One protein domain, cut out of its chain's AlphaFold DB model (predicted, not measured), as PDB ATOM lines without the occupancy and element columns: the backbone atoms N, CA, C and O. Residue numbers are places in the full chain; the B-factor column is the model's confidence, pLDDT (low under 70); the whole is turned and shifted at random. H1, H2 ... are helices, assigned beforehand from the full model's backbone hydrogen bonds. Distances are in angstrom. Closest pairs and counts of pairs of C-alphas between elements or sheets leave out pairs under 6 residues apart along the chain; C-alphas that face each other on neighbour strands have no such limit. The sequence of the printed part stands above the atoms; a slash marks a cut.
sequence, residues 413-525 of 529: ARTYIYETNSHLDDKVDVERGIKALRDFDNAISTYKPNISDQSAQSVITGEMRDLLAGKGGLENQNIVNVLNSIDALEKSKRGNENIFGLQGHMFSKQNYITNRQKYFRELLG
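Overview. This is residues 413 to 525 of the 529 residues of an uncharacterized protein of Streptococcus sp. (UniProt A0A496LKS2). The long helix H2 and H1, folded back on it, make a hairpin; H6 crosses H1, and H3, H4 and H5 gather at the other end. Residues 520 to 525 stick out. The printed part has 113 residues, 67 of them in six named helices, H1 to H6 in order, with no named strand; its class is all helix, and it is compact: radius of gyration of the C-alphas 14.0 A, spans 42 by 29 by 22 A.

Along the chain. Find C-alpha 430 at (-31.602, 92.490, 99.725); H2 runs 24.7 A to 446. H1 is 414 to 422, H3 454 to 459, H4 462 to 468, H5 479 to 491, and H6 509 to 523, ending at (-33.287, 76.089, 107.106).

Arrangement. At C-alphas Ser 422 and Gly 433, 4.4 A, H1 touches H2, a steep tilt of 38 degrees. With 444 to 445 alone, H2 touches H4; Ile 444 and Arg 465 have the closest C-alphas, 6.2 A. Backbone O i to N i+4 pairs are within hydrogen-bond range throughout, but 1 of 2 in H3.

Size, cuts and confidence. The printed part has no cut; link 492 to 508 is long, with pLDDT under 70 at 492 to 506.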
ATOM      1  N   ALA A 413     -30.601  78.399  89.015       89.81
ATOM      2  CA  ALA A 413     -29.542  79.004  89.824       89.81
ATOM      3  C   ALA A 413     -29.966  80.330  90.493       89.81
ATOM      4  O   ALA A 413     -29.161  80.957  91.178       89.81
ATOM      5  N   ARG A 414     -31.206  80.802  90.302       92.50
ATOM      6  CA  ARG A 414     -31.613  82.168  90.689       92.50
ATOM      7  C   ARG A 414     -31.577  82.412  92.193       92.50
ATOM      8  O   ARG A 414     -31.118  83.470  92.616       92.50
ATOM      9  N   THR A 415     -32.028  81.449  92.990       91.94
ATOM     10  CA  THR A 415     -31.977  81.518  94.459       91.94
ATOM     11  C   THR A 415     -30.538  81.489  94.961       91.94
ATOM     12  O   THR A 415     -30.189  82.320  95.786       91.94
ATOM     13  N   TYR A 416     -29.667  80.650  94.386       91.31
ATOM     14  CA  TYR A 416     -28.224  80.678  94.663       91.31
ATOM     15  C   TYR A 416     -27.608  82.064  94.413       91.31
ATOM     16  O   TYR A 416     -26.928  82.604  95.288       91.31
ATOM     17  N   ILE A 417     -27.864  82.662  93.242       90.88
ATOM     18  CA  ILE A 417     -27.343  83.992  92.892       90.88
ATOM     19  C   ILE A 417     -27.864  85.061  93.855       90.88
ATOM     20  O   ILE A 417     -27.090  85.902  94.314       90.88
ATOM     21  N   TYR A 418     -29.164  85.042  94.149       91.81
ATOM     22  CA  TYR A 418     -29.786  85.999  95.056       91.81
ATOM     23  C   TYR A 418     -29.202  85.884  96.472       91.81
ATOM     24  O   TYR A 418     -28.648  86.863  96.969       91.81
ATOM     25  N   GLU A 419     -29.258  84.690  97.068       88.81
ATOM     26  CA  GLU A 419     -28.871  84.433  98.460       88.81
ATOM     27  C   GLU A 419     -27.386  84.711  98.709       88.81
ATOM     28  O   GLU A 419     -27.037  85.369  99.687       88.81
ATOM     29  N   THR A 420     -26.509  84.282  97.791       87.38
ATOM     30  CA  THR A 420     -25.053  84.483  97.913       87.38
ATOM     31  C   THR A 420     -24.682  85.963  97.929       87.38
ATOM     32  O   THR A 420     -23.757  86.360  98.625       87.38
ATOM     33  N   ASN A 421     -25.406  86.804  97.184       88.06
ATOM     34  CA  ASN A 421     -25.131  88.241  97.138       88.06
ATOM     35  C   ASN A 421     -25.890  89.030  98.202       88.06
ATOM     36  O   ASN A 421     -25.450  90.122  98.563       88.06
ATOM     37  N   SER A 422     -27.021  88.520  98.692       85.94
ATOM     38  CA  SER A 422     -27.742  89.160  99.786       85.94
ATOM     39  C   SER A 422     -27.133  88.865 101.150       85.94
ATOM     40  O   SER A 422     -27.457  89.599 102.067       85.94
ATOM     41  N   HIS A 423     -26.266  87.859 101.293       81.06
ATOM     42  CA  HIS A 423     -25.678  87.433 102.571       81.06
ATOM     43  C   HIS A 423     -24.137  87.467 102.555       81.06
ATOM     44  O   HIS A 423     -23.479  86.488 102.896       81.06
ATOM     45  N   LEU A 424     -23.553  88.598 102.143       72.75
ATOM     46  CA  LEU A 424     -22.098  88.812 102.144       72.75
ATOM     47  C   LEU A 424     -21.626  89.436 103.465       72.75
ATOM     48  O   LEU A 424     -22.278  90.342 103.987       72.75
ATOM     49  N   ASP A 425     -20.464  89.005 103.965       68.69
ATOM     50  CA  ASP A 425     -19.806  89.542 105.172       68.69
ATOM     51  C   ASP A 425     -20.721  89.585 106.417       68.69
ATOM     52  O   ASP A 425     -20.764  90.593 107.130       68.69
ATOM     53  N   ASP A 426     -21.513  88.527 106.635       67.56
ATOM     54  CA  ASP A 426     -22.521  88.407 107.706       67.56
ATOM     55  C   ASP A 426     -23.584  89.529 107.716       67.56
ATOM     56  O   ASP A 426     -24.241  89.791 108.728       67.56
ATOM     57  N   LYS A 427     -23.781  90.216 106.582       74.25
ATOM     58  CA  LYS A 427     -24.771  91.288 106.420       74.25
ATOM     59  C   LYS A 427     -25.816  90.925 105.377       74.25
ATOM     60  O   LYS A 427     -25.492  90.494 104.276       74.25
ATOM     61  N   VAL A 428     -27.075  91.207 105.714       84.00
ATOM     62  CA  VAL A 428     -28.206  91.044 104.797       84.00
ATOM     63  C   VAL A 428     -28.402  92.312 103.954       84.00
ATOM     64  O   VAL A 428     -28.787  93.356 104.483       84.00
ATOM     65  N   ASP A 429     -28.172  92.230 102.640       88.62
ATOM     66  CA  ASP A 429     -28.371  93.301 101.650       88.62
ATOM     67  C   ASP A 429     -29.266  92.827 100.487       88.62
ATOM     68  O   ASP A 429     -28.817  92.360  99.437       88.62
ATOM     69  N   VAL A 430     -30.581  92.957 100.682       89.31
ATOM     70  CA  VAL A 430     -31.602  92.490  99.725       89.31
ATOM     71  C   VAL A 430     -31.497  93.190  98.365       89.31
ATOM     72  O   VAL A 430     -31.717  92.559  97.331       89.31
ATOM     73  N   GLU A 431     -31.153  94.482  98.329       90.50
ATOM     74  CA  GLU A 431     -31.049  95.232  97.067       90.50
ATOM     75  C   GLU A 431     -29.858  94.766  96.231       90.50
ATOM     76  O   GLU A 431     -29.963  94.657  95.003       90.50
ATOM     77  N   ARG A 432     -28.748  94.407  96.884       89.00
ATOM     78  CA  ARG A 432     -27.608  93.779  96.211       89.00
ATOM     79  C   ARG A 432     -27.983  92.433  95.604       89.00
ATOM     80  O   ARG A 432     -27.694  92.211  94.428       89.00
ATOM     81  N   GLY A 433     -28.689  91.585  96.354       90.56
ATOM     82  CA  GLY A 433     -29.212  90.316  95.841       90.56
ATOM     83  C   GLY A 433     -30.138  90.508  94.632       90.56
ATOM     84  O   GLY A 433     -29.991  89.829  93.615       90.56
ATOM     85  N   ILE A 434     -31.058  91.480  94.692       92.06
ATOM     86  CA  ILE A 434     -31.959  91.822  93.575       92.06
ATOM     87  C   ILE A 434     -31.166  92.256  92.337       92.06
ATOM     88  O   ILE A 434     -31.485  91.837  91.220       92.06
ATOM     89  N   LYS A 435     -30.140  93.096  92.512       90.69
ATOM     90  CA  LYS A 435     -29.288  93.544  91.406       90.69
ATOM     91  C   LYS A 435     -28.549  92.364  90.767       90.69
ATOM     92  O   LYS A 435     -28.606  92.221  89.549       90.69
ATOM     93  N   ALA A 436     -27.919  91.512  91.575       89.69
ATOM     94  CA  ALA A 436     -27.209  90.322  91.108       89.69
ATOM     95  C   ALA A 436     -28.117  89.385  90.303       89.69
ATOM     96  O   ALA A 436     -27.749  88.929  89.223       89.69
ATOM     97  N   LEU A 437     -29.341  89.166  90.787       91.50
ATOM     98  CA  LEU A 437     -30.334  88.345  90.108       91.50
ATOM     99  C   LEU A 437     -30.728  88.907  88.730       91.50
ATOM    100  O   LEU A 437     -30.834  88.152  87.765       91.50
ATOM    101  N   ARG A 438     -30.914  90.228  88.609       90.19
ATOM    102  CA  ARG A 438     -31.182  90.875  87.309       90.19
ATOM    103  C   ARG A 438     -30.008  90.732  86.350       90.19
ATOM    104  O   ARG A 438     -30.214  90.444  85.173       90.19
ATOM    105  N   ASP A 439     -28.794  90.942  86.852       88.38
ATOM    106  CA  ASP A 439     -27.571  90.815  86.061       88.38
ATOM    107  C   ASP A 439     -27.408  89.368  85.558       88.38
ATOM    108  O   ASP A 439     -27.116  89.157  84.379       88.38
ATOM    109  N   PHE A 440     -27.703  88.376  86.403       88.62
ATOM    110  CA  PHE A 440     -27.730  86.961  86.033       88.62
ATOM    111  C   PHE A 440     -28.777  86.640  84.964       88.62
ATOM    112  O   PHE A 440     -28.423  86.069  83.932       88.62
ATOM    113  N   ASP A 441     -30.040  87.031  85.165       88.62
ATOM    114  CA  ASP A 441     -31.125  86.760  84.211       88.62
ATOM    115  C   ASP A 441     -30.803  87.346  82.817       88.62
ATOM    116  O   ASP A 441     -31.056  86.721  81.778       88.62
ATOM    117  N   ASN A 442     -30.187  88.532  82.776       86.88
ATOM    118  CA  ASN A 442     -29.723  89.164  81.539       86.88
ATOM    119  C   ASN A 442     -28.542  88.407  80.910       86.88
ATOM    120  O   ASN A 442     -28.518  88.182  79.696       86.88
ATOM    121  N   ALA A 443     -27.569  87.989  81.720       84.44
ATOM    122  CA  ALA A 443     -26.390  87.276  81.242       84.44
ATOM    123  C   ALA A 443     -26.746  85.890  80.684       84.44
ATOM    124  O   ALA A 443     -26.312  85.541  79.586       84.44
ATOM    125  N   ILE A 444     -27.568  85.113  81.394       84.81
ATOM    126  CA  ILE A 444     -27.919  83.747  80.990       84.81
ATOM    127  C   ILE A 444     -28.832  83.735  79.759       84.81
ATOM    128  O   ILE A 444     -28.639  82.915  78.866       84.81
ATOM    129  N   SER A 445     -29.765  84.687  79.641       81.88
ATOM    130  CA  SER A 445     -30.666  84.783  78.480       81.88
ATOM    131  C   SER A 445     -29.948  85.144  77.174       81.88
ATOM    132  O   SER A 445     -30.399  84.767  76.093       81.88
ATOM    133  N   THR A 446     -28.812  85.839  77.263       78.50
ATOM    134  CA  THR A 446     -28.013  86.270  76.106       78.50
ATOM    135  C   THR A 446     -26.777  85.403  75.859       78.50
ATOM    136  O   THR A 446     -26.104  85.569  74.836       78.50
ATOM    137  N   TYR A 447     -26.486  84.454  76.754       79.69
ATOM    138  CA  TYR A 447     -25.324  83.584  76.647       79.69
ATOM    139  C   TYR A 447     -25.400  82.693  75.400       79.69
ATOM    140  O   TYR A 447     -26.381  81.984  75.161       79.69
ATOM    141  N   LYS A 448     -24.309  82.689  74.631       74.00
ATOM    142  CA  LYS A 448     -24.087  81.774  73.510       74.00
ATOM    143  C   LYS A 448     -22.746  81.064  73.722       74.00
ATOM    144  O   LYS A 448     -21.735  81.764  73.818       74.00
ATOM    145  N   PRO A 449     -22.715  79.720  73.807       69.44
ATOM    146  CA  PRO A 449     -21.455  78.989  73.894       69.44
ATOM    147  C   PRO A 449     -20.604  79.253  72.645       69.44
ATOM    148  O   PRO A 449     -21.133  79.508  71.559       69.44
ATOM    149  N   ASN A 450     -19.279  79.222  72.798       67.69
ATOM    150  CA  ASN A 450     -18.361  79.437  71.682       67.69
ATOM    151  C   ASN A 450     -18.582  78.361  70.602       67.69
ATOM    152  O   ASN A 450     -18.656  77.174  70.917       67.69
ATOM    153  N   ILE A 451     -18.652  78.772  69.330       59.94
ATOM    154  CA  ILE A 451     -18.907  77.880  68.185       59.94
ATOM    155  C   ILE A 451     -17.826  76.783  68.069       59.94
ATOM    156  O   ILE A 451     -18.104  75.686  67.589       59.94
ATOM    157  N   SER A 452     -16.610  77.044  68.555       62.69
ATOM    158  CA  SER A 452     -15.503  76.080  68.534       62.69
ATOM    159  C   SER A 452     -15.456  75.123  69.732       62.69
ATOM    160  O   SER A 452     -14.667  74.183  69.708       62.69
ATOM    161  N   ASP A 453     -16.255  75.344  70.782       66.44
ATOM    162  CA  ASP A 453     -16.289  74.486  71.972       66.44
ATOM    163  C   ASP A 453     -17.483  73.525  71.899       66.44
ATOM    164  O   ASP A 453     -18.566  73.781  72.432       66.44
ATOM    165  N   GLN A 454     -17.277  72.408  71.198       62.44
ATOM    166  CA  GLN A 454     -18.292  71.361  71.036       62.44
ATOM    167  C   GLN A 454     -18.736  70.758  72.377       62.44
ATOM    168  O   GLN A 454     -19.876  70.312  72.491       62.44
ATOM    169  N   SER A 455     -17.870  70.779  73.399       66.81
ATOM    170  CA  SER A 455     -18.183  70.255  74.731       66.81
ATOM    171  C   SER A 455     -19.116  71.175  75.521       66.81
ATOM    172  O   SER A 455     -20.012  70.696  76.207       66.81
ATOM    173  N   ALA A 456     -18.974  72.496  75.376       63.84
ATOM    174  CA  ALA A 456     -19.887  73.465  75.980       63.84
ATOM    175  C   ALA A 456     -21.232  73.548  75.235       63.84
ATOM    176  O   ALA A 456     -22.271  73.781  75.852       63.84
ATOM    177  N   GLN A 457     -21.238  73.342  73.914       63.66
ATOM    178  CA  GLN A 457     -22.467  73.348  73.109       63.66
ATOM    179  C   GLN A 457     -23.393  72.170  73.390       63.66
ATOM    180  O   GLN A 457     -24.609  72.338  73.317       63.66
ATOM    181  N   SER A 458     -22.835  70.996  73.688       67.12
ATOM    182  CA  SER A 458     -23.632  69.798  73.956       67.12
ATOM    183  C   SER A 458     -24.389  69.873  75.283       67.12
ATOM    184  O   SER A 458     -25.411  69.207  75.422       67.12
ATOM    185  N   VAL A 459     -23.928  70.700  76.231       70.00
ATOM    186  CA  VAL A 459     -24.533  70.822  77.568       70.00
ATOM    187  C   VAL A 459     -25.288  72.146  77.776       70.00
ATOM    188  O   VAL A 459     -26.393  72.129  78.314       70.00
ATOM    189  N   ILE A 460     -24.808  73.290  77.259       77.69
ATOM    190  CA  ILE A 460     -25.481  74.600  77.413       77.69
ATOM    191  C   ILE A 460     -26.508  74.838  76.286       77.69
ATOM    192  O   ILE A 460     -26.370  75.731  75.436       77.69
ATOM    193  N   THR A 461     -27.573  74.039  76.281       79.56
ATOM    194  CA  THR A 461     -28.702  74.171  75.341       79.56
ATOM    195  C   THR A 461     -29.604  75.368  75.683       79.56
ATOM    196  O   THR A 461     -29.443  76.021  76.714       79.56
ATOM    197  N   GLY A 462     -30.561  75.699  74.804       79.62
ATOM    198  CA  GLY A 462     -31.601  76.693  75.117       79.62
ATOM    199  C   GLY A 462     -32.422  76.298  76.344       79.62
ATOM    200  O   GLY A 462     -32.546  77.092  77.270       79.62
ATOM    201  N   GLU A 463     -32.856  75.039  76.390       78.25
ATOM    202  CA  GLU A 463     -33.594  74.469  77.520       78.25
ATOM    203  C   GLU A 463     -32.797  74.526  78.827       78.25
ATOM    204  O   GLU A 463     -33.348  74.867  79.868       78.25
ATOM    205  N   MET A 464     -31.487  74.257  78.783       83.38
ATOM    206  CA  MET A 464     -30.626  74.356  79.962       83.38
ATOM    207  C   MET A 464     -30.511  75.797  80.471       83.38
ATOM    208  O   MET A 464     -30.539  76.037  81.677       83.38
ATOM    209  N   ARG A 465     -30.405  76.782  79.570       85.19
ATOM    210  CA  ARG A 465     -30.395  78.201  79.964       85.19
ATOM    211  C   ARG A 465     -31.730  78.620  80.572       85.19
ATOM    212  O   ARG A 465     -31.729  79.338  81.569       85.19
ATOM    213  N   ASP A 466     -32.842  78.149  80.015       84.25
ATOM    214  CA  ASP A 466     -34.172  78.399  80.569       84.25
ATOM    215  C   ASP A 466     -34.335  77.744  81.946       84.25
ATOM    216  O   ASP A 466     -34.831  78.394  82.866       84.25
ATOM    217  N   LEU A 467     -33.851  76.513  82.134       84.50
ATOM    218  CA  LEU A 467     -33.821  75.838  83.434       84.50
ATOM    219  C   LEU A 467     -32.994  76.626  84.459       84.50
ATOM    220  O   LEU A 467     -33.497  76.942  85.532       84.50
ATOM    221  N   LEU A 468     -31.754  77.005  84.129       86.94
ATOM    222  CA  LEU A 468     -30.892  77.789  85.025       86.94
ATOM    223  C   LEU A 468     -31.497  79.159  85.375       86.94
ATOM    224  O   LEU A 468     -31.253  79.670  86.468       86.94
ATOM    225  N   ALA A 469     -32.314  79.728  84.485       87.19
ATOM    226  CA  ALA A 469     -33.082  80.952  84.704       87.19
ATOM    227  C   ALA A 469     -34.454  80.722  85.378       87.19
ATOM    228  O   ALA A 469     -35.271  81.646  85.435       87.19
ATOM    229  N   GLY A 470     -34.756  79.515  85.864       83.62
ATOM    230  CA  GLY A 470     -36.032  79.183  86.510       83.62
ATOM    231  C   GLY A 470     -37.259  79.347  85.601       83.62
ATOM    232  O   GLY A 470     -38.348  79.650  86.085       83.62
ATOM    233  N   LYS A 471     -37.071  79.231  84.280       77.69
ATOM    234  CA  LYS A 471     -38.113  79.309  83.236       77.69
ATOM    235  C   LYS A 471     -38.419  77.953  82.593       77.69
ATOM    236  O   LYS A 471     -39.443  77.831  81.928       77.69
ATOM    237  N   GLY A 472     -37.542  76.966  82.766       62.50
ATOM    238  CA  GLY A 472     -37.714  75.588  82.303       62.50
ATOM    239  C   GLY A 472     -37.917  74.616  83.464       62.50
ATOM    240  O   GLY A 472     -37.598  74.940  84.604       62.50
ATOM    241  N   GLY A 473     -38.439  73.424  83.169       61.47
ATOM    242  CA  GLY A 473     -38.510  72.309  84.117       61.47
ATOM    243  C   GLY A 473     -37.400  71.290  83.865       61.47
ATOM    244  O   GLY A 473     -36.823  71.232  82.779       61.47
ATOM    245  N   LEU A 474     -37.128  70.419  84.839       61.12
ATOM    246  CA  LEU A 474     -36.171  69.315  84.678       61.12
ATOM    247  C   LEU A 474     -36.690  68.203  83.734       61.12
ATOM    248  O   LEU A 474     -36.107  67.127  83.696       61.12
ATOM    249  N   GLU A 475     -37.836  68.377  83.066       52.94
ATOM    250  CA  GLU A 475     -38.564  67.334  82.318       52.94
ATOM    251  C   GLU A 475     -37.699  66.607  81.275       52.94
ATOM    252  O   GLU A 475     -37.860  65.403  81.122       52.94
ATOM    253  N   ASN A 476     -36.720  67.297  80.670       52.50
ATOM    254  CA  ASN A 476     -35.794  66.737  79.673       52.50
ATOM    255  C   ASN A 476     -34.313  66.789  80.102       52.50
ATOM    256  O   ASN A 476     -33.419  66.630  79.271       52.50
ATOM    257  N   GLN A 477     -34.019  67.082  81.374       62.12
ATOM    258  CA  GLN A 477     -32.654  67.347  81.843       62.12
ATOM    259  C   GLN A 477     -32.333  66.484  83.069       62.12
ATOM    260  O   GLN A 477     -33.025  66.565  84.085       62.12
ATOM    261  N   ASN A 478     -31.270  65.673  83.001       63.72
ATOM    262  CA  ASN A 478     -30.740  65.020  84.201       63.72
ATOM    263  C   ASN A 478     -29.859  66.007  84.990       63.72
ATOM    264  O   ASN A 478     -29.290  66.947  84.430       63.72
ATOM    265  N   ILE A 479     -29.725  65.782  86.296       66.88
ATOM    266  CA  ILE A 479     -28.965  66.684  87.168       66.88
ATOM    267  C   ILE A 479     -27.470  66.732  86.800       66.88
ATOM    268  O   ILE A 479     -26.861  67.792  86.898       66.88
ATOM    269  N   VAL A 480     -26.888  65.646  86.272       66.75
ATOM    270  CA  VAL A 480     -25.497  65.624  85.770       66.75
ATOM    271  C   VAL A 480     -25.286  66.663  84.675       66.75
ATOM    272  O   VAL A 480     -24.322  67.423  84.725       66.75
ATOM    273  N   ASN A 481     -26.203  66.747  83.713       72.56
ATOM    274  CA  ASN A 481     -26.142  67.697  82.610       72.56
ATOM    275  C   ASN A 481     -26.269  69.133  83.115       72.56
ATOM    276  O   ASN A 481     -25.576  70.015  82.605       72.56
ATOM    277  N   VAL A 482     -27.089  69.373  84.143       75.62
ATOM    278  CA  VAL A 482     -27.200  70.694  84.780       75.62
ATOM    279  C   VAL A 482     -25.871  71.114  85.396       75.62
ATOM    280  O   VAL A 482     -25.377  72.208  85.131       75.62
ATOM    281  N   LEU A 483     -25.241  70.228  86.161       75.31
ATOM    282  CA  LEU A 483     -23.967  70.512  86.820       75.31
ATOM    283  C   LEU A 483     -22.824  70.664  85.818       75.31
ATOM    284  O   LEU A 483     -22.016  71.580  85.945       75.31
ATOM    285  N   ASN A 484     -22.788  69.814  84.792       75.25
ATOM    286  CA  ASN A 484     -21.834  69.930  83.694       75.25
ATOM    287  C   ASN A 484     -22.016  71.253  82.941       75.25
ATOM    288  O   ASN A 484     -21.042  71.827  82.459       75.25
ATOM    289  N   SER A 485     -23.246  71.765  82.866       78.19
ATOM    290  CA  SER A 485     -23.530  73.075  82.282       78.19
ATOM    291  C   SER A 485     -23.044  74.216  83.165       78.19
ATOM    292  O   SER A 485     -22.490  75.177  82.640       78.19
ATOM    293  N   ILE A 486     -23.173  74.104  84.491       79.31
ATOM    294  CA  ILE A 486     -22.572  75.053  85.443       79.31
ATOM    295  C   ILE A 486     -21.039  75.057  85.294       79.31
ATOM    296  O   ILE A 486     -20.449  76.129  85.149       79.31
ATOM    297  N   ASP A 487     -20.399  73.885  85.217       77.06
ATOM    298  CA  ASP A 487     -18.950  73.756  84.978       77.06
ATOM    299  C   ASP A 487     -18.525  74.334  83.618       77.06
ATOM    300  O   ASP A 487     -17.479  74.979  83.493       77.06
ATOM    301  N   ALA A 488     -19.315  74.109  82.566       77.31
ATOM    302  CA  ALA A 488     -19.044  74.658  81.241       77.31
ATOM    303  C   ALA A 488     -19.187  76.191  81.225       77.31
ATOM    304  O   ALA A 488     -18.363  76.884  80.617       77.31
ATOM    305  N   LEU A 489     -20.182  76.737  81.937       77.38
ATOM    306  CA  LEU A 489     -20.357  78.179  82.115       77.38
ATOM    307  C   LEU A 489     -19.148  78.791  82.833       77.38
ATOM    308  O   LEU A 489     -18.627  79.795  82.343       77.38
ATOM    309  N   GLU A 490     -18.648  78.157  83.899       74.56
ATOM    310  CA  GLU A 490     -17.418  78.556  84.600       74.56
ATOM    311  C   GLU A 490     -16.206  78.578  83.647       74.56
ATOM    312  O   GLU A 490     -15.521  79.597  83.499       74.56
ATOM    313  N   LYS A 491     -15.951  77.464  82.948       70.81
ATOM    314  CA  LYS A 491     -14.782  77.299  82.063       70.81
ATOM    315  C   LYS A 491     -14.777  78.284  80.901       70.81
ATOM    316  O   LYS A 491     -13.727  78.842  80.587       70.81
ATOM    317  N   SER A 492     -15.941  78.549  80.305       65.25
ATOM    318  CA  SER A 492     -16.090  79.465  79.162       65.25
ATOM    319  C   SER A 492     -15.748  80.929  79.478       65.25
ATOM    320  O   SER A 492     -15.724  81.778  78.583       65.25
ATOM    321  N   LYS A 493     -15.511  81.233  80.756       62.44
ATOM    322  CA  LYS A 493     -15.462  82.578  81.316       62.44
ATOM    323  C   LYS A 493     -14.257  82.839  82.228       62.44
ATOM    324  O   LYS A 493     -14.159  83.939  82.774       62.44
ATOM    325  N   ARG A 494     -13.316  81.887  82.348       52.38
ATOM    326  CA  ARG A 494     -12.043  82.060  83.078       52.38
ATOM    327  C   ARG A 494     -11.311  83.319  82.581       52.38
ATOM    328  O   ARG A 494     -10.760  83.318  81.484       52.38
ATOM    329  N   GLY A 495     -11.347  84.392  83.380       51.66
ATOM    330  CA  GLY A 495     -10.719  85.689  83.079       51.66
ATOM    331  C   GLY A 495     -11.515  86.945  83.470       51.66
ATOM    332  O   GLY A 495     -10.974  88.038  83.361       51.66
ATOM    333  N   ASN A 496     -12.769  86.830  83.925       52.59
ATOM    334  CA  ASN A 496     -13.575  87.967  84.396       52.59
ATOM    335  C   ASN A 496     -14.287  87.572  85.708       52.59
ATOM    336  O   ASN A 496     -15.070  86.627  85.735       52.59
ATOM    337  N   GLU A 497     -14.028  88.283  86.802       50.66
ATOM    338  CA  GLU A 497     -14.406  87.856  88.164       50.66
ATOM    339  C   GLU A 497     -15.900  88.040  88.527       50.66
ATOM    340  O   GLU A 497     -16.303  87.649  89.611       50.66
ATOM    341  N   ASN A 498     -16.750  88.575  87.634       57.75
ATOM    342  CA  ASN A 498     -18.124  89.012  87.971       57.75
ATOM    343  C   ASN A 498     -19.253  88.438  87.073       57.75
ATOM    344  O   ASN A 498     -20.332  89.023  86.983       57.75
ATOM    345  N   ILE A 499     -19.039  87.340  86.338       58.31
ATOM    346  CA  ILE A 499     -19.811  87.085  85.093       58.31
ATOM    347  C   ILE A 499     -21.272  86.639  85.279       58.31
ATOM    348  O   ILE A 499     -22.045  86.648  84.325       58.31
ATOM    349  N   PHE A 500     -21.718  86.357  86.492       69.38
ATOM    350  CA  PHE A 500     -23.110  85.965  86.733       69.38
ATOM    351  C   PHE A 500     -23.733  86.719  87.905       69.38
ATOM    352  O   PHE A 500     -24.621  86.211  88.577       69.38
ATOM    353  N   GLY A 501     -23.246  87.936  88.167       64.50
ATOM    354  CA  GLY A 501     -23.732  88.763  89.269       64.50
ATOM    355  C   GLY A 501     -23.241  88.319  90.649       64.50
ATOM    356  O   GLY A 501     -23.660  88.911  91.631       64.50
ATOM    357  N   LEU A 502     -22.356  87.318  90.747       67.94
ATOM    358  CA  LEU A 502     -21.675  86.949  91.991       67.94
ATOM    359  C   LEU A 502     -20.510  87.904  92.258       67.94
ATOM    360  O   LEU A 502     -19.526  87.888  91.521       67.94
ATOM    361  N   GLN A 503     -20.615  88.728  93.298       65.12
ATOM    362  CA  GLN A 503     -19.501  89.552  93.771       65.12
ATOM    363  C   GLN A 503     -18.650  88.766  94.773       65.12
ATOM    364  O   GLN A 503     -19.178  88.229  95.740       65.12
ATOM    365  N   GLY A 504     -17.333  88.698  94.551       62.88
ATOM    366  CA  GLY A 504     -16.386  88.067  95.485       62.88
ATOM    367  C   GLY A 504     -16.401  86.531  95.510       62.88
ATOM    368  O   GLY A 504     -15.587  85.932  96.209       62.88
ATOM    369  N   HIS A 505     -17.264  85.886  94.717       66.50
ATOM    370  CA  HIS A 505     -17.378  84.428  94.628       66.50
ATOM    371  C   HIS A 505     -17.364  83.941  93.179       66.50
ATOM    372  O   HIS A 505     -17.976  84.531  92.291       66.50
ATOM    373  N   MET A 506     -16.699  82.810  92.944       69.38
ATOM    374  CA  MET A 506     -16.690  82.151  91.639       69.38
ATOM    375  C   MET A 506     -18.017  81.413  91.408       69.38
ATOM    376  O   MET A 506     -18.484  80.683  92.282       69.38
ATOM    377  N   PHE A 507     -18.625  81.567  90.229       76.25
ATOM    378  CA  PHE A 507     -19.748  80.720  89.819       76.25
ATOM    379  C   PHE A 507     -19.190  79.362  89.382       76.25
ATOM    380  O   PHE A 507     -18.687  79.251  88.269       76.25
ATOM    381  N   SER A 508     -19.238  78.368  90.270       76.19
ATOM    382  CA  SER A 508     -18.763  77.003  90.018       76.19
ATOM    383  C   SER A 508     -19.776  75.974  90.507       76.19
ATOM    384  O   SER A 508     -20.607  76.261  91.377       76.19
ATOM    385  N   LYS A 509     -19.676  74.749  89.981       78.25
ATOM    386  CA  LYS A 509     -20.475  73.606  90.438       78.25
ATOM    387  C   LYS A 509     -20.324  73.394  91.942       78.25
ATOM    388  O   LYS A 509     -21.327  73.280  92.639       78.25
ATOM    389  N   GLN A 510     -19.088  73.392  92.440       77.75
ATOM    390  CA  GLN A 510     -18.812  73.160  93.856       77.75
ATOM    391  C   GLN A 510     -19.424  74.247  94.746       77.75
ATOM    392  O   GLN A 510     -20.047  73.924  95.752       77.75
ATOM    393  N   ASN A 511     -19.307  75.521  94.360       80.50
ATOM    394  CA  ASN A 511     -19.854  76.621  95.156       80.50
ATOM    395  C   ASN A 511     -21.384  76.598  95.185       80.50
ATOM    396  O   ASN A 511     -21.971  76.812  96.243       80.50
ATOM    397  N   TYR A 512     -22.024  76.289  94.052       84.62
ATOM    398  CA  TYR A 512     -23.471  76.084  94.001       84.62
ATOM    399  C   TYR A 512     -23.904  74.964  94.955       84.62
ATOM    400  O   TYR A 512     -24.782  75.173  95.789       84.62
ATOM    401  N   ILE A 513     -23.259  73.797  94.857       79.81
ATOM    402  CA  ILE A 513     -23.560  72.620  95.678       79.81
ATOM    403  C   ILE A 513     -23.434  72.955  97.166       79.81
ATOM    404  O   ILE A 513     -24.419  72.869  97.896       79.81
ATOM    405  N   THR A 514     -22.255  73.411  97.592       81.50
ATOM    406  CA  THR A 514     -21.960  73.686  99.001       81.50
ATOM    407  C   THR A 514     -22.870  74.775  99.569       81.50
ATOM    408  O   THR A 514     -23.364  74.642 100.686       81.50
ATOM    409  N   ASN A 515     -23.156  75.837  98.805       86.50
ATOM    410  CA  ASN A 515     -24.053  76.894  99.267       86.50
ATOM    411  C   ASN A 515     -25.491  76.395  99.453       86.50
ATOM    412  O   ASN A 515     -26.099  76.670 100.487       86.50
ATOM    413  N   ARG A 516     -26.048  75.675  98.469       87.38
ATOM    414  CA  ARG A 516     -27.438  75.203  98.561       87.38
ATOM    415  C   ARG A 516     -27.606  74.145  99.643       87.38
ATOM    416  O   ARG A 516     -28.598  74.202 100.361       87.38
ATOM    417  N   GLN A 517     -26.629  73.256  99.808       83.69
ATOM    418  CA  GLN A 517     -26.603  72.300 100.916       83.69
ATOM    419  C   GLN A 517     -26.645  73.023 102.257       83.69
ATOM    420  O   GLN A 517     -27.574  72.807 103.031       83.69
ATOM    421  N   LYS A 518     -25.711  73.955 102.483       85.81
ATOM    422  CA  LYS A 518     -25.667  74.753 103.711       85.81
ATOM    423  C   LYS A 518     -26.993  75.470 103.973       85.81
ATOM    424  O   LYS A 518     -27.564  75.328 105.048       85.81
ATOM    425  N   TYR A 519     -27.533  76.161 102.968       90.06
ATOM    426  CA  TYR A 519     -28.805  76.876 103.086       90.06
ATOM    427  C   TYR A 519     -29.953  75.966 103.550       90.06
ATOM    428  O   TYR A 519     -30.686  76.315 104.477       90.06
ATOM    429  N   PHE A 520     -30.133  74.802 102.916       91.25
ATOM    430  CA  PHE A 520     -31.239  73.907 103.264       91.25
ATOM    431  C   PHE A 520     -31.010  73.174 104.588       91.25
ATOM    432  O   PHE A 520     -31.966  73.017 105.348       91.25
ATOM    433  N   ARG A 521     -29.769  72.804 104.920       88.62
ATOM    434  CA  ARG A 521     -29.416  72.253 106.237       88.62
ATOM    435  C   ARG A 521     -29.728  73.255 107.360       88.62
ATOM    436  O   ARG A 521     -30.477  72.929 108.285       88.62
ATOM    437  N   GLU A 522     -29.315  74.515 107.219       89.56
ATOM    438  CA  GLU A 522     -29.616  75.593 108.180       89.56
ATOM    439  C   GLU A 522     -31.121  75.901 108.286       89.56
ATOM    440  O   GLU A 522     -31.670  76.089 109.385       89.56
ATOM    441  N   LEU A 523     -31.831  75.922 107.148       90.88
ATOM    442  CA  LEU A 523     -33.287  76.089 107.106       90.88
ATOM    443  C   LEU A 523     -33.967  75.031 107.983       90.88
ATOM    444  O   LEU A 523     -34.833  75.349 108.807       90.88
ATOM    445  N   LEU A 524     -33.495  73.795 107.866       90.31
ATOM    446  CA  LEU A 524     -33.961  72.635 108.607       90.31
ATOM    447  C   LEU A 524     -33.408  72.531 110.040       90.31
ATOM    448  O   LEU A 524     -33.819  71.645 110.789       90.31
ATOM    449  N   GLY A 525     -32.575  73.484 110.467       86.38
ATOM    450  CA  GLY A 525     -32.054  73.565 111.831       86.38
ATOM    451  C   GLY A 525     -30.869  72.646 112.108       86.38
ATOM    452  O   GLY A 525     -30.606  72.354 113.271       86.38
TER     453      GLY A 525